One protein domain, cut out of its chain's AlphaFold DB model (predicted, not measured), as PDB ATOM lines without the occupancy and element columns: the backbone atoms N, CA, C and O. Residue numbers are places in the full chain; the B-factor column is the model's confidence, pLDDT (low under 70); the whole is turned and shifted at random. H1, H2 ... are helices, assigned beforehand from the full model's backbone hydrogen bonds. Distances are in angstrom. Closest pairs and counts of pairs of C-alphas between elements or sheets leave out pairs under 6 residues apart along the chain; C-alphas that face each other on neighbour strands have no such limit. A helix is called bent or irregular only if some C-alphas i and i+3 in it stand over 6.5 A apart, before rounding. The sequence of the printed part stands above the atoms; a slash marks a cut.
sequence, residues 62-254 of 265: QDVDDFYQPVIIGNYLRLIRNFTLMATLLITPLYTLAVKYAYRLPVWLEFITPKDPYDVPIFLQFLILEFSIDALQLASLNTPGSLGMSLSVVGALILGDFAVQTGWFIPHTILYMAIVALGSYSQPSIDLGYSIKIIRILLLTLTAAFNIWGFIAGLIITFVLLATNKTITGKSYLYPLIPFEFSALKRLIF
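Overview. This is residues 62 to 254 of the 265 residues of the protein "GerA spore germination family protein" of Paeniclostridium sordellii (strain ATCC 9714 / DSM 2141 / JCM 3814 / LMG 15708 / NCIMB 10717 / 211) (UniProt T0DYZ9). The bent helix H2, H4, H6 and the arm H7a pack together as a core of helices, part aligned and part crossed; H5 folds back on H4 as a helical hairpin on one side, and the arm H7b folds back on H7a on another. H1 and H8 lie far out near H2a, and the short H3 near H2b. The printed part has 193 residues with eight named helices, H1 to H8 in order, and no named strand: all helix. It is compact, with a radius of gyration of the C-alphas of 19.0 A and spans of 53 by 48 by 33 A.

Arrangement. H2, residues 71 to 100, was assigned as one helix by its hydrogen bonds but is bent: C-alphas 89 and 92 are 7.6 A apart, and its arms H2a, residues 71 to 89, and H2b, residues 92 to 100, stand at a steep tilt of 57 degrees. H1, residues 65 to 68, touches H2a, closest C-alphas Asp 66 and Gly 74, 4.2 A. H3, residues 107 to 112, is irregular, with C-alphas 108 and 111 7.5 A apart; it is close to H2b but not clearly touching, closest C-alphas Ile 112 and Val 99, 7.6 A. H4, residues 122 to 142, and H5, residues 145 to 165, form a hairpin at a shallow tilt of 18 degrees, closest C-alphas Ser 140 and Gly 148, 5.4 A; H5 is irregular, with C-alphas 146 and 149 7.1 A apart. H6, residues 171 to 185, touches H4, closest C-alphas Thr 173 and Phe 126, 6.7 A, and with residues 179 to 184 alone H2a, closest Val 180 and Thr 88, 4.6 A. H7, residues 190 to 228, was likewise assigned as one helix but is bent, C-alphas 209 and 212 being 9.5 A apart. Its arm H7a, residues 190 to 209, touches H2b with residues 200 to 208 alone, closest C-alphas Leu 204 and Pro 93, 4.6 A. The arm H7b, residues 212 to 228, touches H7a, closest C-alphas Gly 214 and Thr 207, 4.5 A; they run opposite ways at a shallow tilt of 33 degrees, only just short of steep. H8, residues 246 to 253, is close to H2a but not clearly touching, closest C-alphas Ile 253 and Arg 78, 7.5 A. Every O i to N i+4 pair is within hydrogen-bond range in H2a, H2b, H6, H7a, H7b and H8, against 16 of 17 in H4, 15 of 17 in H5 and 0 of 2 in H3, where 2 of 3 O i to N i+3 pairs are.

Along the chain. H1 begins at C-alpha 65, (216.536, 206.665, 260.880). First to last C-alpha, H2a measures 27.1 A, H4 30.4 A, H5 30.3 A, H6 21.6 A, H7a 28.7 A and H7b 24.0 A. H8 ends at C-alpha 253, (211.413, 195.483, 269.047).

Size, cuts and confidence. The C-alphas farthest apart, of Thr 166 and Ser 247, are 54.1 A apart. The printed part has no cut; H7 to H8 is a long link, residues 229 to 245. Mean pLDDT of the printed part is 88.6, and no printed residue is under 70.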
ATOM      1  N   GLN A  62     209.031 200.373 262.395       78.88
ATOM      2  CA  GLN A  62     210.433 200.593 262.089       78.88
ATOM      3  C   GLN A  62     210.631 201.772 261.149       78.88
ATOM      4  O   GLN A  62     209.829 202.044 260.247       78.88
ATOM      5  N   ASP A  63     211.752 202.446 261.373       82.81
ATOM      6  CA  ASP A  63     212.234 203.525 260.536       82.81
ATOM      7  C   ASP A  63     213.727 203.336 260.267       82.81
ATOM      8  O   ASP A  63     214.469 202.808 261.103       82.81
ATOM      9  N   VAL A  64     214.172 203.766 259.091       77.00
ATOM     10  CA  VAL A  64     215.580 203.677 258.686       77.00
ATOM     11  C   VAL A  64     216.437 204.623 259.515       77.00
ATOM     12  O   VAL A  64     217.591 204.313 259.810       77.00
ATOM     13  N   ASP A  65     215.852 205.715 260.004       77.81
ATOM     14  CA  ASP A  65     216.536 206.665 260.880       77.81
ATOM     15  C   ASP A  65     217.015 206.025 262.195       77.81
ATOM     16  O   ASP A  65     218.041 206.425 262.753       77.81
ATOM     17  N   ASP A  66     216.387 204.924 262.622       80.00
ATOM     18  CA  ASP A  66     216.834 204.132 263.772       80.00
ATOM     19  C   ASP A  66     218.200 203.457 263.531       80.00
ATOM     20  O   ASP A  66     218.901 203.099 264.488       80.00
ATOM     21  N   PHE A  67     218.576 203.242 262.265       78.00
ATOM     22  CA  PHE A  67     219.816 202.581 261.857       78.00
ATOM     23  C   PHE A  67     220.977 203.555 261.642       78.00
ATOM     24  O   PHE A  67     222.121 203.161 261.886       78.00
ATOM     25  N   TYR A  68     220.695 204.816 261.299       82.44
ATOM     26  CA  TYR A  68     221.709 205.873 261.196       82.44
ATOM     27  C   TYR A  68     222.272 206.307 262.555       82.44
ATOM     28  O   TYR A  68     223.390 206.809 262.635       82.44
ATOM     29  N   GLN A  69     221.525 206.092 263.637       85.62
ATOM     30  CA  GLN A  69     221.953 206.450 264.988       85.62
ATOM     31  C   GLN A  69     222.783 205.342 265.659       85.62
ATOM     32  O   GLN A  69     222.770 204.197 265.215       85.62
ATOM     33  N   PRO A  70     223.497 205.607 266.763       87.25
ATOM     34  CA  PRO A  70     224.022 204.554 267.633       87.25
ATOM     35  C   PRO A  70     222.907 203.652 268.186       87.25
ATOM     36  O   PRO A  70     221.785 204.100 268.408       87.25
ATOM     37  N   VAL A  71     223.221 202.383 268.479       86.50
ATOM     38  CA  VAL A  71     222.231 201.362 268.898       86.50
ATOM     39  C   VAL A  71     221.376 201.802 270.092       86.50
ATOM     40  O   VAL A  71     220.179 201.532 270.118       86.50
ATOM     41  N   ILE A  72     221.963 202.494 271.073       88.81
ATOM     42  CA  ILE A  72     221.234 202.984 272.255       88.81
ATOM     43  C   ILE A  72     220.206 204.051 271.852       88.81
ATOM     44  O   ILE A  72     219.045 203.962 272.246       88.81
ATOM     45  N   ILE A  73     220.613 205.014 271.020       88.81
ATOM     46  CA  ILE A  73     219.747 206.102 270.546       88.81
ATOM     47  C   ILE A  73     218.642 205.544 269.642       88.81
ATOM     48  O   ILE A  73     217.476 205.871 269.836       88.81
ATOM     49  N   GLY A  74     218.970 204.634 268.719       87.50
ATOM     50  CA  GLY A  74     217.973 203.984 267.860       87.50
ATOM     51  C   GLY A  74     216.924 203.198 268.656       87.50
ATOM     52  O   GLY A  74     215.733 203.297 268.381       87.50
ATOM     53  N   ASN A  75     217.336 202.464 269.698       88.00
ATOM     54  CA  ASN A  75     216.397 201.771 270.587       88.00
ATOM     55  C   ASN A  75     215.509 202.740 271.383       88.00
ATOM     56  O   ASN A  75     214.324 202.467 271.568       88.00
ATOM     57  N   TYR A  76     216.054 203.874 271.826       90.25
ATOM     58  CA  TYR A  76     215.280 204.918 272.499       90.25
ATOM     59  C   TYR A  76     214.211 205.528 271.578       90.25
ATOM     60  O   TYR A  76     213.049 205.629 271.973       90.25
ATOM     61  N   LEU A  77     214.566 205.852 270.329       88.88
ATOM     62  CA  LEU A  77     213.619 206.373 269.335       88.88
ATOM     63  C   LEU A  77     212.508 205.363 269.015       88.88
ATOM     64  O   LEU A  77     211.335 205.735 268.989       88.88
ATOM     65  N   ARG A  78     212.845 204.074 268.872       87.69
ATOM     66  CA  ARG A  78     211.848 202.999 268.713       87.69
ATOM     67  C   ARG A  78     210.895 202.903 269.895       87.69
ATOM     68  O   ARG A  78     209.693 202.751 269.697       87.69
ATOM     69  N   LEU A  79     211.413 202.996 271.121       89.25
ATOM     70  CA  LEU A  79     210.591 202.960 272.328       89.25
ATOM     71  C   LEU A  79     209.599 204.123 272.345       89.25
ATOM     72  O   LEU A  79     208.414 203.893 272.583       89.25
ATOM     73  N   ILE A  80     210.058 205.339 272.035       90.75
ATOM     74  CA  ILE A  80     209.181 206.509 271.925       90.75
ATOM     75  C   ILE A  80     208.126 206.285 270.844       90.75
ATOM     76  O   ILE A  80     206.949 206.476 271.120       90.75
ATOM     77  N   ARG A  81     208.507 205.849 269.637       90.25
ATOM     78  CA  ARG A  81     207.558 205.636 268.532       90.25
ATOM     79  C   ARG A  81     206.471 204.628 268.908       90.25
ATOM     80  O   ARG A  81     205.288 204.892 268.695       90.25
ATOM     81  N   ASN A  82     206.857 203.518 269.536       89.19
ATOM     82  CA  ASN A  82     205.928 202.495 270.012       89.19
ATOM     83  C   ASN A  82     205.005 203.028 271.118       89.19
ATOM     84  O   ASN A  82     203.793 202.824 271.058       89.19
ATOM     85  N   PHE A  83     205.558 203.741 272.104       92.06
ATOM     86  CA  PHE A  83     204.776 204.353 273.177       92.06
ATOM     87  C   PHE A  83     203.772 205.365 272.624       92.06
ATOM     88  O   PHE A  83     202.595 205.335 272.970       92.06
ATOM     89  N   THR A  84     204.222 206.219 271.714       92.88
ATOM     90  CA  THR A  84     203.411 207.259 271.099       92.88
ATOM     91  C   THR A  84     202.320 206.678 270.204       92.88
ATOM     92  O   THR A  84     201.199 207.180 270.240       92.88
ATOM     93  N   LEU A  85     202.574 205.585 269.472       92.50
ATOM     94  CA  LEU A  85     201.530 204.858 268.737       92.50
ATOM     95  C   LEU A  85     200.450 204.324 269.688       92.50
ATOM     96  O   LEU A  85     199.258 204.515 269.443       92.50
ATOM     97  N   MET A  86     200.857 203.687 270.790       93.62
ATOM     98  CA  MET A  86     199.918 203.163 271.786       93.62
ATOM     99  C   MET A  86     199.132 204.281 272.474       93.62
ATOM    100  O   MET A  86     197.917 204.166 272.628       93.62
ATOM    101  N   ALA A  87     199.796 205.377 272.845       95.00
ATOM    102  CA  ALA A  87     199.158 206.550 273.430       95.00
ATOM    103  C   ALA A  87     198.147 207.160 272.454       95.00
ATOM    104  O   ALA A  87     197.000 207.381 272.820       95.00
ATOM    105  N   THR A  88     198.533 207.338 271.193       94.44
ATOM    106  CA  THR A  88     197.669 207.851 270.125       94.44
ATOM    107  C   THR A  88     196.392 207.014 270.005       94.44
ATOM    108  O   THR A  88     195.298 207.565 269.980       94.44
ATOM    109  N   LEU A  89     196.498 205.684 270.034       95.44
ATOM    110  CA  LEU A  89     195.345 204.783 269.957       95.44
ATOM    111  C   LEU A  89     194.460 204.784 271.221       95.44
ATOM    112  O   LEU A  89     193.239 204.686 271.112       95.44
ATOM    113  N   LEU A  90     195.059 204.829 272.416       96.56
ATOM    114  CA  LEU A  90     194.370 204.488 273.668       96.56
ATOM    115  C   LEU A  90     194.029 205.684 274.559       96.56
ATOM    116  O   LEU A  90     193.126 205.563 275.384       96.56
ATOM    117  N   ILE A  91     194.718 206.819 274.434       96.19
ATOM    118  CA  ILE A  91     194.637 207.892 275.434       96.19
ATOM    119  C   ILE A  91     193.246 208.529 275.508       96.19
ATOM    120  O   ILE A  91     192.763 208.787 276.608       96.19
ATOM    121  N   THR A  92     192.553 208.714 274.378       96.56
ATOM    122  CA  THR A  92     191.232 209.364 274.357       96.56
ATOM    123  C   THR A  92     190.099 208.451 274.848       96.56
ATOM    124  O   THR A  92     189.334 208.894 275.718       96.56
ATOM    125  N   PRO A  93     189.989 207.162 274.439       96.31
ATOM    126  CA  PRO A  93     189.038 206.247 275.075       96.31
ATOM    127  C   PRO A  93     189.345 206.027 276.562       96.31
ATOM    128  O   PRO A  93     188.431 206.020 277.387       96.31
ATOM    129  N   LEU A  94     190.624 205.891 276.929       95.38
ATOM    130  CA  LEU A  94     191.022 205.636 278.312       95.38
ATOM    131  C   LEU A  94     190.726 206.835 279.217       95.38
ATOM    132  O   LEU A  94     190.212 206.644 280.316       95.38
ATOM    133  N   TYR A  95     190.969 208.063 278.751       95.31
ATOM    134  CA  TYR A  95     190.583 209.266 279.487       95.31
ATOM    135  C   TYR A  95     189.064 209.352 279.675       95.31
ATOM    136  O   TYR A  95     188.590 209.622 280.776       95.31
ATOM    137  N   THR A  96     188.290 209.033 278.634       94.75
ATOM    138  CA  THR A  96     186.820 208.998 278.720       94.75
ATOM    139  C   THR A  96     186.342 208.019 279.805       94.75
ATOM    140  O   THR A  96     185.427 208.332 280.569       94.75
ATOM    141  N   LEU A  97     186.987 206.851 279.932       93.94
ATOM    142  CA  LEU A  97     186.730 205.915 281.034       93.94
ATOM    143  C   LEU A  97     187.171 206.460 282.388       93.94
ATOM    144  O   LEU A  97     186.438 206.296 283.362       93.94
ATOM    145  N   ALA A  98     188.355 207.071 282.456       92.56
ATOM    146  CA  ALA A  98     188.914 207.607 283.690       92.56
ATOM    147  C   ALA A  98     187.968 208.644 284.305       92.56
ATOM    148  O   ALA A  98     187.632 208.532 285.478       92.56
ATOM    149  N   VAL A  99     187.438 209.570 283.502       92.12
ATOM    150  CA  VAL A  99     186.466 210.553 283.997       92.12
ATOM    151  C   VAL A  99     185.166 209.886 284.446       92.12
ATOM    152  O   VAL A  99     184.639 210.205 285.510       92.12
ATOM    153  N   LYS A 100     184.661 208.899 283.696       90.50
ATOM    154  CA  LYS A 100     183.424 208.193 284.066       90.50
ATOM    155  C   LYS A 100     183.546 207.390 285.365       90.50
ATOM    156  O   LYS A 100     182.566 207.233 286.089       90.50
ATOM    157  N   TYR A 101     184.738 206.880 285.655       90.38
ATOM    158  CA  TYR A 101     185.041 206.109 286.858       90.38
ATOM    159  C   TYR A 101     185.955 206.868 287.829       90.38
ATOM    160  O   TYR A 101     186.678 206.229 288.592       90.38
ATOM    161  N   ALA A 102     185.873 208.206 287.845       87.75
ATOM    162  CA  ALA A 102     186.672 209.098 288.693       87.75
ATOM    163  C   ALA A 102     186.734 208.641 290.161       87.75
ATOM    164  O   ALA A 102     187.798 208.580 290.764       87.75
ATOM    165  N   TYR A 103     185.598 208.203 290.708       84.75
ATOM    166  CA  TYR A 103     185.465 207.730 292.091       84.75
ATOM    167  C   TYR A 103     186.264 206.459 292.436       84.75
ATOM    168  O   TYR A 103     186.378 206.110 293.608       84.75
ATOM    169  N   ARG A 104     186.771 205.725 291.437       87.38
ATOM    170  CA  ARG A 104     187.621 204.536 291.626       87.38
ATOM    171  C   ARG A 104     189.100 204.822 291.400       87.38
ATOM    172  O   ARG A 104     189.909 203.907 291.558       87.38
ATOM    173  N   LEU A 105     189.459 206.037 290.984       86.88
ATOM    174  CA  LEU A 105     190.856 206.381 290.779       86.88
ATOM    175  C   LEU A 105     191.569 206.533 292.128       86.88
ATOM    176  O   LEU A 105     191.011 207.087 293.075       86.88
ATOM    177  N   PRO A 106     192.809 206.033 292.238       87.94
ATOM    178  CA  PRO A 106     193.619 206.256 293.421       87.94
ATOM    179  C   PRO A 106     194.011 207.738 293.524       87.94
ATOM    180  O   PRO A 106     194.151 208.419 292.512       87.94
ATOM    181  N   VAL A 107     194.255 208.217 294.748       87.50
ATOM    182  CA  VAL A 107     194.498 209.646 295.053       87.50
ATOM    183  C   VAL A 107     195.618 210.264 294.201       87.50
ATOM    184  O   VAL A 107     195.528 211.409 293.774       87.50
ATOM    185  N   TRP A 108     196.659 209.497 293.866       89.94
ATOM    186  CA  TRP A 108     197.768 209.978 293.031       89.94
ATOM    187  C   TRP A 108     197.385 210.273 291.566       89.94
ATOM    188  O   TRP A 108     198.151 210.931 290.867       89.94
ATOM    189  N   LEU A 109     196.212 209.828 291.098       87.94
ATOM    190  CA  LEU A 109     195.669 210.094 289.757       87.94
ATOM    191  C   LEU A 109     194.488 211.077 289.763       87.94
ATOM    192  O   LEU A 109     193.887 211.321 288.717       87.94
ATOM    193  N   GLU A 110     194.154 211.671 290.908       85.62
ATOM    194  CA  GLU A 110     192.997 212.565 291.041       85.62
ATOM    195  C   GLU A 110     193.095 213.802 290.130       85.62
ATOM    196  O   GLU A 110     192.079 214.295 289.643       85.62
ATOM    197  N   PHE A 111     194.317 214.243 289.798       87.81
ATOM    198  CA  PHE A 111     194.585 215.379 288.904       87.81
ATOM    199  C   PHE A 111     194.007 215.227 287.481       87.81
ATOM    200  O   PHE A 111     193.866 216.217 286.759       87.81
ATOM    201  N   ILE A 112     193.695 213.996 287.064       88.44
ATOM    202  CA  ILE A 112     193.128 213.677 285.747       88.44
ATOM    203  C   ILE A 112     191.632 214.025 285.696       88.44
ATOM    204  O   ILE A 112     191.095 214.306 284.622       88.44
ATOM    205  N   THR A 113     190.954 214.031 286.842       88.06
ATOM    206  CA  THR A 113     189.518 214.311 286.911       88.06
ATOM    207  C   THR A 113     189.261 215.802 286.661       88.06
ATOM    208  O   THR A 113     189.894 216.642 287.310       88.06
ATOM    209  N   PRO A 114     188.338 216.163 285.749       87.38
ATOM    210  CA  PRO A 114     187.895 217.543 285.583       87.38
ATOM    211  C   PRO A 114     187.347 218.092 286.903       87.38
ATOM    212  O   PRO A 114     186.515 217.448 287.540       87.38
ATOM    213  N   LYS A 115     187.826 219.268 287.316       81.88
ATOM    214  CA  LYS A 115     187.352 219.946 288.535       81.88
ATOM    215  C   LYS A 115     186.127 220.808 288.265       81.88
ATOM    216  O   LYS A 115     185.233 220.880 289.104       81.88
ATOM    217  N   ASP A 116     186.104 221.431 287.094       81.75
ATOM    218  CA  ASP A 116     185.027 222.310 286.674       81.75
ATOM    219  C   ASP A 116     183.944 221.515 285.931       81.75
ATOM    220  O   ASP A 116     184.263 220.575 285.186       81.75
ATOM    221  N   PRO A 117     182.661 221.861 286.125       80.94
ATOM    222  CA  PRO A 117     181.587 221.296 285.326       80.94
ATOM    223  C   PRO A 117     181.764 221.685 283.856       80.94
ATOM    224  O   PRO A 117     182.255 222.765 283.535       80.94
ATOM    225  N   TYR A 118     181.344 220.796 282.961       88.69
ATOM    226  CA  TYR A 118     181.399 221.012 281.520       88.69
ATOM    227  C   TYR A 118     180.054 220.661 280.884       88.69
ATOM    228  O   TYR A 118     179.449 219.639 281.216       88.69
ATOM    229  N   ASP A 119     179.606 221.496 279.948       86.88
ATOM    230  CA  ASP A 119     178.300 221.341 279.298       86.88
ATOM    231  C   ASP A 119     178.346 220.321 278.153       86.88
ATOM    232  O   ASP A 119     177.420 219.531 277.959       86.88
ATOM    233  N   VAL A 120     179.450 220.300 277.399       93.12
ATOM    234  CA  VAL A 120     179.639 219.381 276.271       93.12
ATOM    235  C   VAL A 120     180.213 218.052 276.769       93.12
ATOM    236  O   VAL A 120     181.312 218.039 277.325       93.12
ATOM    237  N   PRO A 121     179.556 216.901 276.529       93.50
ATOM    238  CA  PRO A 121     180.097 215.593 276.889       93.50
ATOM    239  C   PRO A 121     181.504 215.354 276.323       93.50
ATOM    240  O   PRO A 121     181.741 215.580 275.138       93.50
ATOM    241  N   ILE A 122     182.416 214.800 277.130       94.25
ATOM    242  CA  ILE A 122     183.824 214.540 276.750       94.25
ATOM    243  C   ILE A 122     183.950 213.753 275.438       94.25
ATOM    244  O   ILE A 122     184.814 214.045 274.616       94.25
ATOM    245  N   PHE A 123     183.058 212.786 275.212       95.06
ATOM    246  CA  PHE A 123     182.992 212.047 273.952       95.06
ATOM    247  C   PHE A 123     182.821 212.970 272.733       95.06
ATOM    248  O   PHE A 123     183.550 212.835 271.752       95.06
ATOM    249  N   LEU A 124     181.883 213.922 272.806       95.75
ATOM    250  CA  LEU A 124     181.639 214.883 271.731       95.75
ATOM    251  C   LEU A 124     182.801 215.862 271.590       95.75
ATOM    252  O   LEU A 124     183.185 216.163 270.465       95.75
ATOM    253  N   GLN A 125     183.403 216.298 272.700       95.69
ATOM    254  CA  GLN A 125     184.598 217.143 272.658       95.69
ATOM    255  C   GLN A 125     185.726 216.477 271.862       95.69
ATOM    256  O   GLN A 125     186.284 217.089 270.954       95.69
ATOM    257  N   PHE A 126     186.026 215.206 272.151       96.62
ATOM    258  CA  PHE A 126     187.046 214.464 271.417       96.62
ATOM    259  C   PHE A 126     186.690 214.259 269.952       96.62
ATOM    260  O   PHE A 126     187.553 214.466 269.109       96.62
ATOM    261  N   LEU A 127     185.442 213.907 269.628       96.06
ATOM    262  CA  LEU A 127     185.034 213.782 268.229       96.06
ATOM    263  C   LEU A 127     185.209 215.097 267.466       96.06
ATOM    264  O   LEU A 127     185.782 215.085 266.382       96.06
ATOM    265  N   ILE A 128     184.757 216.221 268.029       95.06
ATOM    266  CA  ILE A 128     184.903 217.535 267.395       95.06
ATOM    267  C   ILE A 128     186.386 217.841 267.172       95.06
ATOM    268  O   ILE A 128     186.762 218.146 266.047       95.06
ATOM    269  N   LEU A 129     187.235 217.686 268.195       94.56
ATOM    270  CA  LEU A 129     188.677 217.932 268.081       94.56
ATOM    271  C   LEU A 129     189.344 217.024 267.038       94.56
ATOM    272  O   LEU A 129     190.199 217.476 266.281       94.56
ATOM    273  N   GLU A 130     188.935 215.761 266.958       93.50
ATOM    274  CA  GLU A 130     189.442 214.791 265.991       93.50
ATOM    275  C   GLU A 130     189.105 215.198 264.542       93.50
ATOM    276  O   GLU A 130     189.937 215.038 263.647       93.50
ATOM    277  N   PHE A 131     187.915 215.758 264.302       93.00
ATOM    278  CA  PHE A 131     187.548 216.346 263.008       93.00
ATOM    279  C   PHE A 131     188.242 217.691 262.763       93.00
ATOM    280  O   PHE A 131     188.669 217.961 261.643       93.00
ATOM    281  N   SER A 132     188.386 218.531 263.791       91.12
ATOM    282  CA  SER A 132     189.048 219.834 263.686       91.12
ATOM    283  C   SER A 132     190.519 219.703 263.298       91.12
ATOM    284  O   SER A 132     190.992 220.476 262.469       91.12
ATOM    285  N   ILE A 133     191.234 218.718 263.848       89.75
ATOM    286  CA  ILE A 133     192.639 218.459 263.502       89.75
ATOM    287  C   ILE A 133     192.769 218.041 262.032       89.75
ATOM    288  O   ILE A 133     193.642 218.558 261.340       89.75
ATOM    289  N   ASP A 134     191.880 217.185 261.526       89.50
ATOM    290  CA  ASP A 134     191.892 216.805 260.106       89.50
ATOM    291  C   ASP A 134     191.549 217.972 259.192       89.50
ATOM    292  O   ASP A 134     192.189 218.156 258.160       89.50
ATOM    293  N   ALA A 135     190.549 218.771 259.566       89.31
ATOM    294  CA  ALA A 135     190.191 219.964 258.816       89.31
ATOM    295  C   ALA A 135     191.381 220.931 258.744       89.31
ATOM    296  O   ALA A 135     191.677 221.464 257.674       89.31
ATOM    297  N   LEU A 136     192.108 221.102 259.854       85.88
ATOM    298  CA  LEU A 136     193.325 221.905 259.901       85.88
ATOM    299  C   LEU A 136     194.432 221.305 259.025       85.88
ATOM    300  O   LEU A 136     195.077 222.036 258.277       85.88
ATOM    301  N   GLN A 137     194.627 219.985 259.059       83.81
ATOM    302  CA  GLN A 137     195.632 219.308 258.241       83.81
ATOM    303  C   GLN A 137     195.318 219.435 256.742       83.81
ATOM    304  O   GLN A 137     196.186 219.832 255.966       83.81
ATOM    305  N   LEU A 138     194.069 219.198 256.332       85.94
ATOM    306  CA  LEU A 138     193.610 219.379 254.953       85.94
ATOM    307  C   LEU A 138     193.741 220.836 254.497       85.94
ATOM    308  O   LEU A 138     194.174 221.090 253.373       85.94
ATOM    309  N   ALA A 139     193.422 221.800 255.361       85.25
ATOM    310  CA  ALA A 139     193.629 223.213 255.065       85.25
ATOM    311  C   ALA A 139     195.122 223.534 254.890       85.25
ATOM    312  O   ALA A 139     195.489 224.242 253.952       85.25
ATOM    313  N   SER A 140     195.988 222.977 255.742       82.62
ATOM    314  CA  SER A 140     197.434 223.211 255.684       82.62
ATOM    315  C   SER A 140     198.064 222.671 254.396       82.62
ATOM    316  O   SER A 140     198.880 223.363 253.797       82.62
ATOM    317  N   LEU A 141     197.616 221.506 253.911       82.69
ATOM    318  CA  LEU A 141     198.073 220.911 252.649       82.69
ATOM    319  C   LEU A 141     197.675 221.734 251.416       82.69
ATOM    320  O   LEU A 141     198.380 221.713 250.411       82.69
ATOM    321  N   ASN A 142     196.565 222.472 251.487       85.50
ATOM    322  CA  ASN A 142     196.086 223.332 250.400       85.50
ATOM    323  C   ASN A 142     196.581 224.785 250.508       85.50
ATOM    324  O   ASN A 142     196.320 225.599 249.621       85.50
ATOM    325  N   THR A 143     197.282 225.128 251.588       86.56
ATOM    326  CA  THR A 143     197.794 226.478 251.826       86.56
ATOM    327  C   THR A 143     199.262 226.557 251.394       86.56
ATOM    328  O   THR A 143     200.042 225.671 251.739       86.56
ATOM    329  N   PRO A 144     199.698 227.622 250.691       85.69
ATOM    330  CA  PRO A 144     201.110 227.816 250.371       85.69
ATOM    331  C   PRO A 144     201.995 227.761 251.625       85.69
ATOM    332  O   PRO A 144     201.673 228.374 252.646       85.69
ATOM    333  N   GLY A 145     203.138 227.070 251.543       78.94
ATOM    334  CA  GLY A 145     203.988 226.779 252.708       78.94
ATOM    335  C   GLY A 145     204.453 228.009 253.502       78.94
ATOM    336  O   GLY A 145     204.633 227.921 254.713       78.94
ATOM    337  N   SER A 146     204.566 229.176 252.858       79.19
ATOM    338  CA  SER A 146     204.915 230.448 253.509       79.19
ATOM    339  C   SER A 146     203.834 230.988 254.456       79.19
ATOM    340  O   SER A 146     204.155 231.728 255.382       79.19
ATOM    341  N   LEU A 147     202.566 230.620 254.248       79.88
ATOM    342  CA  LEU A 147     201.431 231.028 255.083       79.88
ATOM    343  C   LEU A 147     200.947 229.901 256.004       79.88
ATOM    344  O   LEU A 147     200.375 230.181 257.058       79.88
ATOM    345  N   GLY A 148     201.198 228.639 255.634       79.44
ATOM    346  CA  GLY A 148     200.669 227.460 256.321       79.44
ATOM    347  C   GLY A 148     201.043 227.379 257.803       79.44
ATOM    348  O   GLY A 148     200.162 227.185 258.640       79.44
ATOM    349  N   MET A 149     202.320 227.580 258.156       79.06
ATOM    350  CA  MET A 149     202.766 227.492 259.556       79.06
ATOM    351  C   MET A 149     202.171 228.614 260.417       79.06
ATOM    352  O   MET A 149     201.602 228.340 261.473       79.06
ATOM    353  N   SER A 150     202.242 229.862 259.949       83.19
ATOM    354  CA  SER A 150     201.725 231.023 260.682       83.19
ATOM    355  C   SER A 150     200.215 230.928 260.910       83.19
ATOM    356  O   SER A 150     199.753 231.127 262.031       83.19
ATOM    357  N   LEU A 151     199.445 230.566 259.878       81.44
ATOM    358  CA  LEU A 151     197.995 230.381 259.997       81.44
ATOM    359  C   LEU A 151     197.637 229.211 260.917       81.44
ATOM    360  O   LEU A 151     196.703 229.333 261.704       81.44
ATOM    361  N   SER A 152     198.398 228.112 260.873       81.38
ATOM    362  CA  SER A 152     198.163 226.957 261.750       81.38
ATOM    363  C   SER A 152     198.401 227.297 263.220       81.38
ATOM    364  O   SER A 152     197.592 226.929 264.067       81.38
ATOM    365  N   VAL A 153     199.472 228.036 263.534       84.00
ATOM    366  CA  VAL A 153     199.790 228.450 264.912       84.00
ATOM    367  C   VAL A 153     198.753 229.437 265.442       84.00
ATOM    368  O   VAL A 153     198.226 229.246 266.536       84.00
ATOM    369  N   VAL A 154     198.426 230.470 264.660       84.12
ATOM    370  CA  VAL A 154     197.430 231.478 265.048       84.12
ATOM    371  C   VAL A 154     196.051 230.839 265.203       84.12
ATOM    372  O   VAL A 154     195.386 231.068 266.209       84.12
ATOM    373  N   GLY A 155     195.642 229.994 264.255       81.94
ATOM    374  CA  GLY A 155     194.376 229.268 264.312       81.94
ATOM    375  C   GLY A 155     194.293 228.353 265.530       81.94
ATOM    376  O   GLY A 155     193.322 228.433 266.274       81.94
ATOM    377  N   ALA A 156     195.319 227.538 265.787       81.44
ATOM    378  CA  ALA A 156     195.328 226.618 266.921       81.44
ATOM    379  C   ALA A 156     195.299 227.343 268.276       81.44
ATOM    380  O   ALA A 156     194.537 226.946 269.155       81.44
ATOM    381  N   LEU A 157     196.091 228.408 268.444       85.56
ATOM    382  CA  LEU A 157     196.148 229.156 269.703       85.56
ATOM    383  C   LEU A 157     194.868 229.954 269.953       85.56
ATOM    384  O   LEU A 157     194.281 229.832 271.022       85.56
ATOM    385  N   ILE A 158     194.420 230.742 268.971       86.31
ATOM    386  CA  ILE A 158     193.255 231.616 269.137       86.31
ATOM    387  C   ILE A 158     191.978 230.785 269.265       86.31
ATOM    388  O   ILE A 158     191.210 230.986 270.203       86.31
ATOM    389  N   LEU A 159     191.745 229.835 268.353       84.50
ATOM    390  CA  LEU A 159     190.537 229.007 268.411       84.50
ATOM    391  C   LEU A 159     190.558 228.086 269.629       84.50
ATOM    392  O   LEU A 159     189.512 227.888 270.237       84.50
ATOM    393  N   GLY A 160     191.726 227.555 270.006       86.38
ATOM    394  CA  GLY A 160     191.874 226.726 271.198       86.38
ATOM    395  C   GLY A 160     191.529 227.489 272.475       86.38
ATOM    396  O   GLY A 160     190.697 227.022 273.249       86.38
ATOM    397  N   ASP A 161     192.107 228.677 272.665       88.81
ATOM    398  CA  ASP A 161     191.865 229.507 273.849       88.81
ATOM    399  C   ASP A 161     190.393 229.936 273.946       88.81
ATOM    400  O   ASP A 161     189.730 229.684 274.955       88.81
ATOM    401  N   PHE A 162     189.821 230.467 272.859       89.75
ATOM    402  CA  PHE A 162     188.405 230.836 272.848       89.75
ATOM    403  C   PHE A 162     187.479 229.636 273.046       89.75
ATOM    404  O   PHE A 162     186.456 229.771 273.718       89.75
ATOM    405  N   ALA A 163     187.808 228.458 272.515       89.31
ATOM    406  CA  ALA A 163     186.975 227.273 272.691       89.31
ATOM    407  C   ALA A 163     186.989 226.740 274.137       89.31
ATOM    408  O   ALA A 163     185.979 226.197 274.586       89.31
ATOM    409  N   VAL A 164     188.075 226.947 274.894       90.94
ATOM    410  CA  VAL A 164     188.079 226.699 276.349       90.94
ATOM    411  C   VAL A 164     187.254 227.751 277.076       90.94
ATOM    412  O   VAL A 164     186.383 227.409 277.872       90.94
ATOM    413  N   GLN A 165     187.485 229.035 276.787       89.62
ATOM    414  CA  GLN A 165     186.807 230.141 277.472       89.62
ATOM    415  C   GLN A 165     185.288 230.128 277.272       89.62
ATOM    416  O   GLN A 165     184.536 230.489 278.171       89.62
ATOM    417  N   THR A 166     184.831 229.697 276.097       89.00
ATOM    418  CA  THR A 166     183.405 229.571 275.763       89.00
ATOM    419  C   THR A 166     182.775 228.267 276.263       89.00
ATOM    420  O   THR A 166     181.584 228.059 276.049       89.00
ATOM    421  N   GLY A 167     183.541 227.395 276.927       87.94
ATOM    422  CA  GLY A 167     183.042 226.163 277.543       87.94
ATOM    423  C   GLY A 167     182.824 224.990 276.580       87.94
ATOM    424  O   GLY A 167     182.286 223.961 276.989       87.94
ATOM    425  N   TRP A 168     183.251 225.100 275.315       90.88
ATOM    426  CA  TRP A 168     183.163 223.994 274.351       90.88
ATOM    427  C   TRP A 168     184.119 222.853 274.691       90.88
ATOM    428  O   TRP A 168     183.768 221.684 274.513       90.88
ATOM    429  N   PHE A 169     185.313 223.185 275.188       93.56
ATOM    430  CA  PHE A 169     186.331 222.212 275.576       93.56
ATOM    431  C   PHE A 169     186.858 222.469 276.982       93.56
ATOM    432  O   PHE A 169     186.980 223.609 277.419       93.56
ATOM    433  N   ILE A 170     187.245 221.397 277.671       93.81
ATOM    434  CA  ILE A 170     188.016 221.497 278.912       93.81
ATOM    435  C   ILE A 170     189.523 221.427 278.617       93.81
ATOM    436  O   ILE A 170     189.931 220.763 277.660       93.81
ATOM    437  N   PRO A 171     190.390 222.029 279.452       91.88
ATOM    438  CA  PRO A 171     191.839 221.981 279.239       91.88
ATOM    439  C   PRO A 171     192.391 220.557 279.061       91.88
ATOM    440  O   PRO A 171     193.266 220.325 278.227       91.88
ATOM    441  N   HIS A 172     191.848 219.580 279.795       93.06
ATOM    442  CA  HIS A 172     192.258 218.179 279.689       93.06
ATOM    443  C   HIS A 172     191.995 217.577 278.303       93.06
ATOM    444  O   HIS A 172     192.863 216.882 277.781       93.06
ATOM    445  N   THR A 173     190.840 217.827 277.676       94.50
ATOM    446  CA  THR A 173     190.533 217.249 276.354       94.50
ATOM    447  C   THR A 173     191.442 217.824 275.277       94.50
ATOM    448  O   THR A 173     191.955 217.061 274.458       94.50
ATOM    449  N   ILE A 174     191.743 219.125 275.338       93.12
ATOM    450  CA  ILE A 174     192.728 219.758 274.452       93.12
ATOM    451  C   ILE A 174     194.119 219.157 274.663       93.12
ATOM    452  O   ILE A 174     194.781 218.803 273.689       93.12
ATOM    453  N   LEU A 175     194.549 218.974 275.916       92.88
ATOM    454  CA  LEU A 175     195.846 218.377 276.241       92.88
ATOM    455  C   LEU A 175     196.000 216.974 275.636       92.88
ATOM    456  O   LEU A 175     196.984 216.696 274.950       92.88
ATOM    457  N   TYR A 176     195.033 216.083 275.866       95.44
ATOM    458  CA  TYR A 176     195.106 214.716 275.344       95.44
ATOM    459  C   TYR A 176     195.016 214.672 273.817       95.44
ATOM    460  O   TYR A 176     195.701 213.859 273.194       95.44
ATOM    461  N   MET A 177     194.250 215.577 273.203       94.88
ATOM    462  CA  MET A 177     194.211 215.705 271.746       94.88
ATOM    463  C   MET A 177     195.507 216.258 271.157       94.88
ATOM    464  O   MET A 177     195.913 215.818 270.085       94.88
ATOM    465  N   ALA A 178     196.212 217.145 271.860       92.19
ATOM    466  CA  ALA A 178     197.533 217.601 271.441       92.19
ATOM    467  C   ALA A 178     198.550 216.445 271.439       92.19
ATOM    468  O   ALA A 178     199.305 216.294 270.480       92.19
ATOM    469  N   ILE A 179     198.524 215.576 272.459       94.62
ATOM    470  CA  ILE A 179     199.358 214.359 272.505       94.62
ATOM    471  C   ILE A 179     199.037 213.442 271.318       94.62
ATOM    472  O   ILE A 179     199.943 212.961 270.642       94.62
ATOM    473  N   VAL A 180     197.750 213.230 271.040       95.44
ATOM    474  CA  VAL A 180     197.254 212.475 269.880       95.44
ATOM    475  C   VAL A 180     197.755 213.051 268.554       95.44
ATOM    476  O   VAL A 180     198.194 212.291 267.686       95.44
ATOM    477  N   ALA A 181     197.677 214.371 268.381       91.69
ATOM    478  CA  ALA A 181     198.074 215.049 267.155       91.69
ATOM    479  C   ALA A 181     199.582 214.905 266.928       91.69
ATOM    480  O   ALA A 181     200.005 214.405 265.887       91.69
ATOM    481  N   LEU A 182     200.390 215.246 267.938       90.69
ATOM    482  CA  LEU A 182     201.846 215.081 267.906       90.69
ATOM    483  C   LEU A 182     202.238 213.624 267.657       90.69
ATOM    484  O   LEU A 182     203.149 213.335 266.880       90.69
ATOM    485  N   GLY A 183     201.523 212.694 268.285       91.31
ATOM    486  CA  GLY A 183     201.802 211.283 268.128       91.31
ATOM    487  C   GLY A 183     201.479 210.729 266.747       91.31
ATOM    488  O   GLY A 183     202.204 209.864 266.253       91.31
ATOM    489  N   SER A 184     200.473 211.285 266.081       88.75
ATOM    490  CA  SER A 184     200.145 210.938 264.697       88.75
ATOM    491  C   SER A 184     201.245 211.387 263.725       88.75
ATOM    492  O   SER A 184     201.586 210.628 262.824       88.75
ATOM    493  N   TYR A 185     201.891 212.538 263.960       84.69
ATOM    494  CA  TYR A 185     203.045 212.998 263.166       84.69
ATOM    495  C   TYR A 185     204.324 212.186 263.390       84.69
ATOM    496  O   TYR A 185     205.206 212.184 262.539       84.69
ATOM    497  N   SER A 186     204.438 211.482 264.519       86.88
ATOM    498  CA  SER A 186     205.576 210.587 264.763       86.88
ATOM    499  C   SER A 186     205.512 209.280 263.959       86.88
ATOM    500  O   SER A 186     206.489 208.528 263.938       86.88
ATOM    501  N   GLN A 187     204.370 208.981 263.327       86.44
ATOM    502  CA  GLN A 187     204.199 207.770 262.533       86.44
ATOM    503  C   GLN A 187     204.854 207.926 261.153       86.44
ATOM    504  O   GLN A 187     204.505 208.850 260.422       86.44
ATOM    505  N   PRO A 188     205.738 206.999 260.738       82.81
ATOM    506  CA  PRO A 188     206.418 207.081 259.443       82.81
ATOM    507  C   PRO A 188     205.494 206.785 258.252       82.81
ATOM    508  O   PRO A 188     205.886 206.976 257.105       82.81
ATOM    509  N   SER A 189     204.275 206.294 258.497       88.12
ATOM    510  CA  SER A 189     203.280 206.014 257.463       88.12
ATOM    511  C   SER A 189     201.978 206.745 257.755       88.12
ATOM    512  O   SER A 189     201.338 206.519 258.785       88.12
ATOM    513  N   ILE A 190     201.573 207.574 256.794       86.94
ATOM    514  CA  ILE A 190     200.311 208.317 256.822       86.94
ATOM    515  C   ILE A 190     199.119 207.346 256.816       86.94
ATOM    516  O   ILE A 190     198.207 207.488 257.631       86.94
ATOM    517  N   ASP A 191     199.162 206.306 255.978       89.19
ATOM    518  CA  ASP A 191     198.094 205.299 255.882       89.19
ATOM    519  C   ASP A 191     197.876 204.554 257.204       89.19
ATOM    520  O   ASP A 191     196.737 204.347 257.642       89.19
ATOM    521  N   LEU A 192     198.968 204.180 257.886       91.12
ATOM    522  CA  LEU A 192     198.860 203.594 259.219       91.12
ATOM    523  C   LEU A 192     198.264 204.606 260.208       91.12
ATOM    524  O   LEU A 192     197.404 204.232 261.005       91.12
ATOM    525  N   GLY A 193     198.682 205.873 260.147       91.94
ATOM    526  CA  GLY A 193     198.140 206.949 260.982       91.94
ATOM    527  C   GLY A 193     196.614 207.058 260.882       91.94
ATOM    528  O   GLY A 193     195.924 207.012 261.906       91.94
ATOM    529  N   TYR A 194     196.072 207.094 259.661       91.50
ATOM    530  CA  TYR A 194     194.622 207.102 259.433       91.50
ATOM    531  C   TYR A 194     193.939 205.811 259.896       91.50
ATOM    532  O   TYR A 194     192.843 205.856 260.458       91.50
ATOM    533  N   SER A 195     194.595 204.661 259.751       92.94
ATOM    534  CA  SER A 195     194.065 203.387 260.251       92.94
ATOM    535  C   SER A 195     193.914 203.389 261.772       92.94
ATOM    536  O   SER A 195     192.853 203.060 262.301       92.94
ATOM    537  N   ILE A 196     194.959 203.821 262.484       94.31
ATOM    538  CA  ILE A 196     194.958 203.971 263.945       94.31
ATOM    539  C   ILE A 196     193.894 204.979 264.380       94.31
ATOM    540  O   ILE A 196     193.207 204.760 265.376       94.31
ATOM    541  N   LYS A 197     193.710 206.064 263.624       94.56
ATOM    542  CA  LYS A 197     192.639 207.035 263.848       94.56
ATOM    543  C   LYS A 197     191.242 206.414 263.740       94.56
ATOM    544  O   LYS A 197     190.456 206.561 264.671       94.56
ATOM    545  N   ILE A 198     190.932 205.698 262.658       94.88
ATOM    546  CA  ILE A 198     189.619 205.055 262.470       94.88
ATOM    547  C   ILE A 198     189.329 204.086 263.621       94.88
ATOM    548  O   ILE A 198     188.242 204.109 264.200       94.88
ATOM    549  N   ILE A 199     190.319 203.274 264.000       95.88
ATOM    550  CA  ILE A 199     190.186 202.352 265.129       95.88
ATOM    551  C   ILE A 199     189.966 203.111 266.440       95.88
ATOM    552  O   ILE A 199     189.108 202.722 267.223       95.88
ATOM    553  N   ARG A 200     190.687 204.204 266.689       96.31
ATOM    554  CA  ARG A 200     190.509 205.033 267.889       96.31
ATOM    555  C   ARG A 200     189.122 205.656 267.968       96.31
ATOM    556  O   ARG A 200     188.541 205.647 269.046       96.31
ATOM    557  N   ILE A 201     188.580 206.153 266.856       96.12
ATOM    558  CA  ILE A 201     187.203 206.663 266.801       96.12
ATOM    559  C   ILE A 201     186.231 205.535 267.152       96.12
ATOM    560  O   ILE A 201     185.375 205.715 268.011       96.12
ATOM    561  N   LEU A 202     186.413 204.343 266.577       96.31
ATOM    562  CA  LEU A 202     185.614 203.164 266.916       96.31
ATOM    563  C   LEU A 202     185.727 202.803 268.408       96.31
ATOM    564  O   LEU A 202     184.707 202.581 269.062       96.31
ATOM    565  N   LEU A 203     186.942 202.786 268.968       96.62
ATOM    566  CA  LEU A 203     187.187 202.553 270.393       96.62
ATOM    567  C   LEU A 203     186.473 203.598 271.249       96.62
ATOM    568  O   LEU A 203     185.810 203.241 272.220       96.62
ATOM    569  N   LEU A 204     186.591 204.873 270.892       96.81
ATOM    570  CA  LEU A 204     185.991 205.997 271.597       96.81
ATOM    571  C   LEU A 204     184.458 205.903 271.580       96.81
ATOM    572  O   LEU A 204     183.831 206.026 272.631       96.81
ATOM    573  N   THR A 205     183.855 205.604 270.427       96.94
ATOM    574  CA  THR A 205     182.404 205.419 270.276       96.94
ATOM    575  C   THR A 205     181.893 204.234 271.089       96.94
ATOM    576  O   THR A 205     180.925 204.377 271.835       96.94
ATOM    577  N   LEU A 206     182.552 203.073 271.012       96.81
ATOM    578  CA  LEU A 206     182.166 201.905 271.808       96.81
ATOM    579  C   LEU A 206     182.319 202.171 273.307       96.81
ATOM    580  O   LEU A 206     181.451 201.795 274.092       96.81
ATOM    581  N   THR A 207     183.390 202.858 273.701       96.81
ATOM    582  CA  THR A 207     183.648 203.243 275.091       96.81
ATOM    583  C   THR A 207     182.589 204.208 275.616       96.81
ATOM    584  O   THR A 207     182.119 204.049 276.739       96.81
ATOM    585  N   ALA A 208     182.157 205.181 274.813       95.06
ATOM    586  CA  ALA A 208     181.089 206.098 275.196       95.06
ATOM    587  C   ALA A 208     179.729 205.388 275.328       95.06
ATOM    588  O   ALA A 208     178.977 205.682 276.258       95.06
ATOM    589  N   ALA A 209     179.436 204.425 274.445       95.88
ATOM    590  CA  ALA A 209     178.172 203.689 274.433       95.88
ATOM    591  C   ALA A 209     178.075 202.613 275.533       95.88
ATOM    592  O   ALA A 209     177.058 202.510 276.215       95.88
ATOM    593  N   PHE A 210     179.132 201.819 275.731       95.88
ATOM    594  CA  PHE A 210     179.121 200.626 276.593       95.88
ATOM    595  C   PHE A 210     180.158 200.667 277.726       95.88
ATOM    596  O   PHE A 210     180.379 199.667 278.417       95.88
ATOM    597  N   ASN A 211     180.802 201.811 277.959       94.81
ATOM    598  CA  ASN A 211     181.788 202.015 279.023       94.81
ATOM    599  C   ASN A 211     182.954 201.025 278.914       94.81
ATOM    600  O   ASN A 211     183.525 200.831 277.843       94.81
ATOM    601  N   ILE A 212     183.312 200.387 280.031       94.88
ATOM    602  CA  ILE A 212     184.442 199.463 280.103       94.88
ATOM    603  C   ILE A 212     184.247 198.232 279.213       94.88
ATOM    604  O   ILE A 212     185.199 197.785 278.580       94.88
ATOM    605  N   TRP A 213     183.016 197.727 279.091       96.06
ATOM    606  CA  TRP A 213     182.709 196.615 278.191       96.06
ATOM    607  C   TRP A 213     182.871 197.019 276.728       96.06
ATOM    608  O   TRP A 213     183.383 196.237 275.936       96.06
ATOM    609  N   GLY A 214     182.515 198.260 276.388       95.94
ATOM    610  CA  GLY A 214     182.743 198.829 275.061       95.94
ATOM    611  C   GLY A 214     184.213 198.980 274.717       95.94
ATOM    612  O   GLY A 214     184.628 198.610 273.623       95.94
ATOM    613  N   PHE A 215     185.012 199.456 275.668       96.56
ATOM    614  CA  PHE A 215     186.459 199.548 275.510       96.56
ATOM    615  C   PHE A 215     187.098 198.172 275.289       96.56
ATOM    616  O   PHE A 215     187.842 197.986 274.328       96.56
ATOM    617  N   ILE A 216     186.753 197.181 276.120       96.88
ATOM    618  CA  ILE A 216     187.248 195.803 275.975       96.88
ATOM    619  C   ILE A 216     186.804 195.207 274.633       96.88
ATOM    620  O   ILE A 216     187.629 194.655 273.907       96.88
ATOM    621  N   ALA A 217     185.527 195.350 274.266       96.50
ATOM    622  CA  ALA A 217     185.009 194.873 272.985       96.50
ATOM    623  C   ALA A 217     185.732 195.534 271.804       96.50
ATOM    624  O   ALA A 217     186.109 194.855 270.855       96.50
ATOM    625  N   GLY A 218     185.989 196.837 271.884       96.06
ATOM    626  CA  GLY A 218     186.736 197.575 270.879       96.06
ATOM    627  C   GLY A 218     188.187 197.102 270.737       96.06
ATOM    628  O   GLY A 218     188.675 196.950 269.614       96.06
ATOM    629  N   LEU A 219     188.873 196.801 271.845       95.94
ATOM    630  CA  LEU A 219     190.214 196.208 271.815       95.94
ATOM    631  C   LEU A 219     190.204 194.822 271.159       95.94
ATOM    632  O   LEU A 219     191.064 194.528 270.329       95.94
ATOM    633  N   ILE A 220     189.207 193.993 271.479       95.94
ATOM    634  CA  ILE A 220     189.029 192.674 270.859       95.94
ATOM    635  C   ILE A 220     188.771 192.824 269.356       95.94
ATOM    636  O   ILE A 220     189.421 192.146 268.565       95.94
ATOM    637  N   ILE A 221     187.881 193.732 268.943       94.62
ATOM    638  CA  ILE A 221     187.608 194.022 267.527       94.62
ATOM    639  C   ILE A 221     188.892 194.453 266.818       94.62
ATOM    640  O   ILE A 221     189.208 193.922 265.757       94.62
ATOM    641  N   THR A 222     189.665 195.357 267.421       93.50
ATOM    642  CA  THR A 222     190.952 195.813 266.879       93.50
ATOM    643  C   THR A 222     191.910 194.642 266.670       93.50
ATOM    644  O   THR A 222     192.494 194.491 265.597       93.50
ATOM    645  N   PHE A 223     192.037 193.771 267.673       92.06
ATOM    646  CA  PHE A 223     192.886 192.588 267.591       92.06
ATOM    647  C   PHE A 223     192.405 191.603 266.517       92.06
ATOM    648  O   PHE A 223     193.215 191.098 265.742       92.06
ATOM    649  N   VAL A 224     191.096 191.367 266.413       91.31
ATOM    650  CA  VAL A 224     190.503 190.511 265.375       91.31
ATOM    651  C   VAL A 224     190.737 191.098 263.982       91.31
ATOM    652  O   VAL A 224     191.083 190.353 263.065       91.31
ATOM    653  N   LEU A 225     190.604 192.414 263.802       91.19
ATOM    654  CA  LEU A 225     190.905 193.080 262.532       91.19
ATOM    655  C   LEU A 225     192.372 192.891 262.141       91.19
ATOM    656  O   LEU A 225     192.641 192.557 260.992       91.19
ATOM    657  N   LEU A 226     193.306 193.013 263.087       88.94
ATOM    658  CA  LEU A 226     194.727 192.756 262.846       88.94
ATOM    659  C   LEU A 226     195.010 191.281 262.527       88.94
ATOM    660  O   LEU A 226     195.704 190.986 261.559       88.94
ATOM    661  N   ALA A 227     194.454 190.350 263.304       86.44
ATOM    662  CA  ALA A 227     194.695 188.915 263.153       86.44
ATOM    663  C   ALA A 227     194.065 188.331 261.880       86.44
ATOM    664  O   ALA A 227     194.613 187.413 261.268       86.44
ATOM    665  N   THR A 228     192.913 188.860 261.461       85.06
ATOM    666  CA  THR A 228     192.254 188.463 260.208       85.06
ATOM    667  C   THR A 228     192.808 189.195 258.990       85.06
ATOM    668  O   THR A 228     192.499 188.804 257.859       85.06
ATOM    669  N   ASN A 229     193.645 190.219 259.192       84.38
ATOM    670  CA  ASN A 229     194.382 190.842 258.111       84.38
ATOM    671  C   ASN A 229     195.489 189.881 257.666       84.38
ATOM    672  O   ASN A 229     196.452 189.631 258.387       84.38
ATOM    673  N   LYS A 230     195.339 189.288 256.482       82.81
ATOM    674  CA  LYS A 230     196.407 188.500 255.863       82.81
ATOM    675  C   LYS A 230     197.197 189.383 254.910       82.81
ATOM    676  O   LYS A 230     196.606 190.181 254.173       82.81
ATOM    677  N   THR A 231     198.514 189.211 254.924       80.38
ATOM    678  CA  THR A 231     199.408 189.806 253.933       80.38
ATOM    679  C   THR A 231     199.152 189.184 252.558       80.38
ATOM    680  O   THR A 231     198.449 188.179 252.429       80.38
ATOM    681  N   ILE A 232     199.749 189.760 251.514       76.25
ATOM    682  CA  ILE A 232     199.629 189.260 250.133       76.25
ATOM    683  C   ILE A 232     200.113 187.815 250.005       76.25
ATOM    684  O   ILE A 232     199.530 187.021 249.277       76.25
ATOM    685  N   THR A 233     201.145 187.444 250.761       76.62
ATOM    686  CA  THR A 233     201.699 186.084 250.758       76.62
ATOM    687  C   THR A 233     200.846 185.087 251.548       76.62
ATOM    688  O   THR A 233     201.244 183.939 251.724       76.62
ATOM    689  N   GLY A 234     199.689 185.509 252.070       77.00
ATOM    690  CA  GLY A 234     198.808 184.697 252.908       77.00
ATOM    691  C   GLY A 234     199.303 184.522 254.346       77.00
ATOM    692  O   GLY A 234     198.603 183.909 255.156       77.00
ATOM    693  N   LYS A 235     200.476 185.080 254.680       80.75
ATOM    694  CA  LYS A 235     201.010 185.106 256.044       80.75
ATOM    695  C   LYS A 235     200.195 186.068 256.917       80.75
ATOM    696  O   LYS A 235     199.495 186.958 256.435       80.75
ATOM    697  N   SER A 236     200.270 185.861 258.224       83.00
ATOM    698  CA  SER A 236     199.620 186.729 259.207       83.00
ATOM    699  C   SER A 236     200.230 188.132 259.174       83.00
ATOM    700  O   SER A 236     201.452 188.272 259.195       83.00
ATOM    701  N   TYR A 237     199.396 189.175 259.181       85.44
ATOM    702  CA  TYR A 237     199.852 190.565 259.327       85.44
ATOM    703  C   TYR A 237     200.501 190.839 260.691       85.44
ATOM    704  O   TYR A 237     201.270 191.787 260.837       85.44
ATOM    705  N   LEU A 238     200.223 189.970 261.670       85.25
ATOM    706  CA  LEU A 238     200.837 189.956 262.994       85.25
ATOM    707  C   LEU A 238     202.099 189.088 263.065       85.25
ATOM    708  O   LEU A 238     202.595 188.860 264.161       85.25
ATOM    709  N   TYR A 239     202.637 188.558 261.966       81.62
ATOM    710  CA  TYR A 239     203.942 187.891 262.023       81.62
ATOM    711  C   TYR A 239     205.018 188.890 262.480       81.62
ATOM    712  O   TYR A 239     205.033 189.999 261.944       81.62
ATOM    713  N   PRO A 240     205.916 188.552 263.430       79.69
ATOM    714  CA  PRO A 240     206.184 187.251 264.063       79.69
ATOM    715  C   PRO A 240     205.542 187.067 265.453       79.69
ATOM    716  O   PRO A 240     205.987 186.240 266.245       79.69
ATOM    717  N   LEU A 241     204.528 187.854 265.813       82.06
ATOM    718  CA  LEU A 241     203.712 187.589 267.003       82.06
ATOM    719  C   LEU A 241     202.817 186.358 266.785       82.06
ATOM    720  O   LEU A 241     202.609 185.570 267.704       82.06
ATOM    721  N   ILE A 242     202.296 186.192 265.566       81.81
ATOM    722  CA  ILE A 242     201.481 185.044 265.153       81.81
ATOM    723  C   ILE A 242     201.928 184.592 263.753       81.81
ATOM    724  O   ILE A 242     201.697 185.350 262.809       81.81
ATOM    725  N   PRO A 243     202.488 183.377 263.572       78.69
ATOM    726  CA  PRO A 243     202.989 182.459 264.607       78.69
ATOM    727  C   PRO A 243     204.103 183.103 265.443       78.69
ATOM    728  O   PRO A 243     204.848 183.932 264.931       78.69
ATOM    729  N   PHE A 244     204.182 182.746 266.727       82.94
ATOM    730  CA  PHE A 244     205.111 183.370 267.669       82.94
ATOM    731  C   PHE A 244     206.555 182.925 267.413       82.94
ATOM    732  O   PHE A 244     206.907 181.772 267.658       82.94
ATOM    733  N   GLU A 245     207.405 183.859 266.995       84.75
ATOM    734  CA  GLU A 245     208.846 183.656 266.853       84.75
ATOM    735  C   GLU A 245     209.612 184.697 267.672       84.75
ATOM    736  O   GLU A 245     209.830 185.836 267.253       84.75
ATOM    737  N   PHE A 246     210.068 184.290 268.859       80.94
ATOM    738  CA  PHE A 246     210.723 185.192 269.809       80.94
ATOM    739  C   PHE A 246     211.980 185.870 269.244       80.94
ATOM    740  O   PHE A 246     212.209 187.051 269.499       80.94
ATOM    741  N   SER A 247     212.790 185.147 268.460       79.06
ATOM    742  CA  SER A 247     214.024 185.691 267.870       79.06
ATOM    743  C   SER A 247     213.728 186.834 266.894       79.06
ATOM    744  O   SER A 247     214.320 187.911 266.994       79.06
ATOM    745  N   ALA A 248     212.750 186.635 266.005       79.69
ATOM    746  CA  ALA A 248     212.311 187.651 265.056       79.69
ATOM    747  C   ALA A 248     211.647 188.834 265.777       79.69
ATOM    748  O   ALA A 248     211.993 189.985 265.520       79.69
ATOM    749  N   LEU A 249     210.773 188.569 266.755       81.44
ATOM    750  CA  LEU A 249     210.109 189.615 267.535       81.44
ATOM    751  C   LEU A 249     211.112 190.477 268.317       81.44
ATOM    752  O   LEU A 249     211.002 191.702 268.328       81.44
ATOM    753  N   LYS A 250     212.133 189.861 268.926       80.25
ATOM    754  CA  LYS A 250     213.182 190.582 269.657       80.25
ATOM    755  C   LYS A 250     213.985 191.503 268.737       80.25
ATOM    756  O   LYS A 250     214.281 192.618 269.151       80.25
ATOM    757  N   ARG A 251     214.302 191.070 267.509       78.81
ATOM    758  CA  ARG A 251     214.989 191.897 266.493       78.81
ATOM    759  C   ARG A 251     214.121 193.047 265.977       78.81
ATOM    760  O   ARG A 251     214.646 194.098 265.611       78.81
ATOM    761  N   LEU A 252     212.800 192.863 265.954       77.38
ATOM    762  CA  LEU A 252     211.869 193.918 265.561       77.38
ATOM    763  C   LEU A 252     211.747 194.995 266.641       77.38
ATOM    764  O   LEU A 252     211.853 196.181 266.331       77.38
ATOM    765  N   ILE A 253     211.577 194.578 267.901       75.31
ATOM    766  CA  ILE A 253     211.413 195.483 269.047       75.31
ATOM    767  C   ILE A 253     212.732 196.183 269.385       75.31
ATOM    768  O   ILE A 253     212.754 197.400 269.557       75.31
ATOM    769  N   PHE A 254     213.836 195.436 269.446       77.75
ATOM    770  CA  PHE A 254     215.152 195.965 269.781       77.75
ATOM    771  C   PHE A 254     216.092 195.885 268.588       77.75
ATOM    772  O   PHE A 254     216.278 194.829 267.984       77.75
TER     773      PHE A 254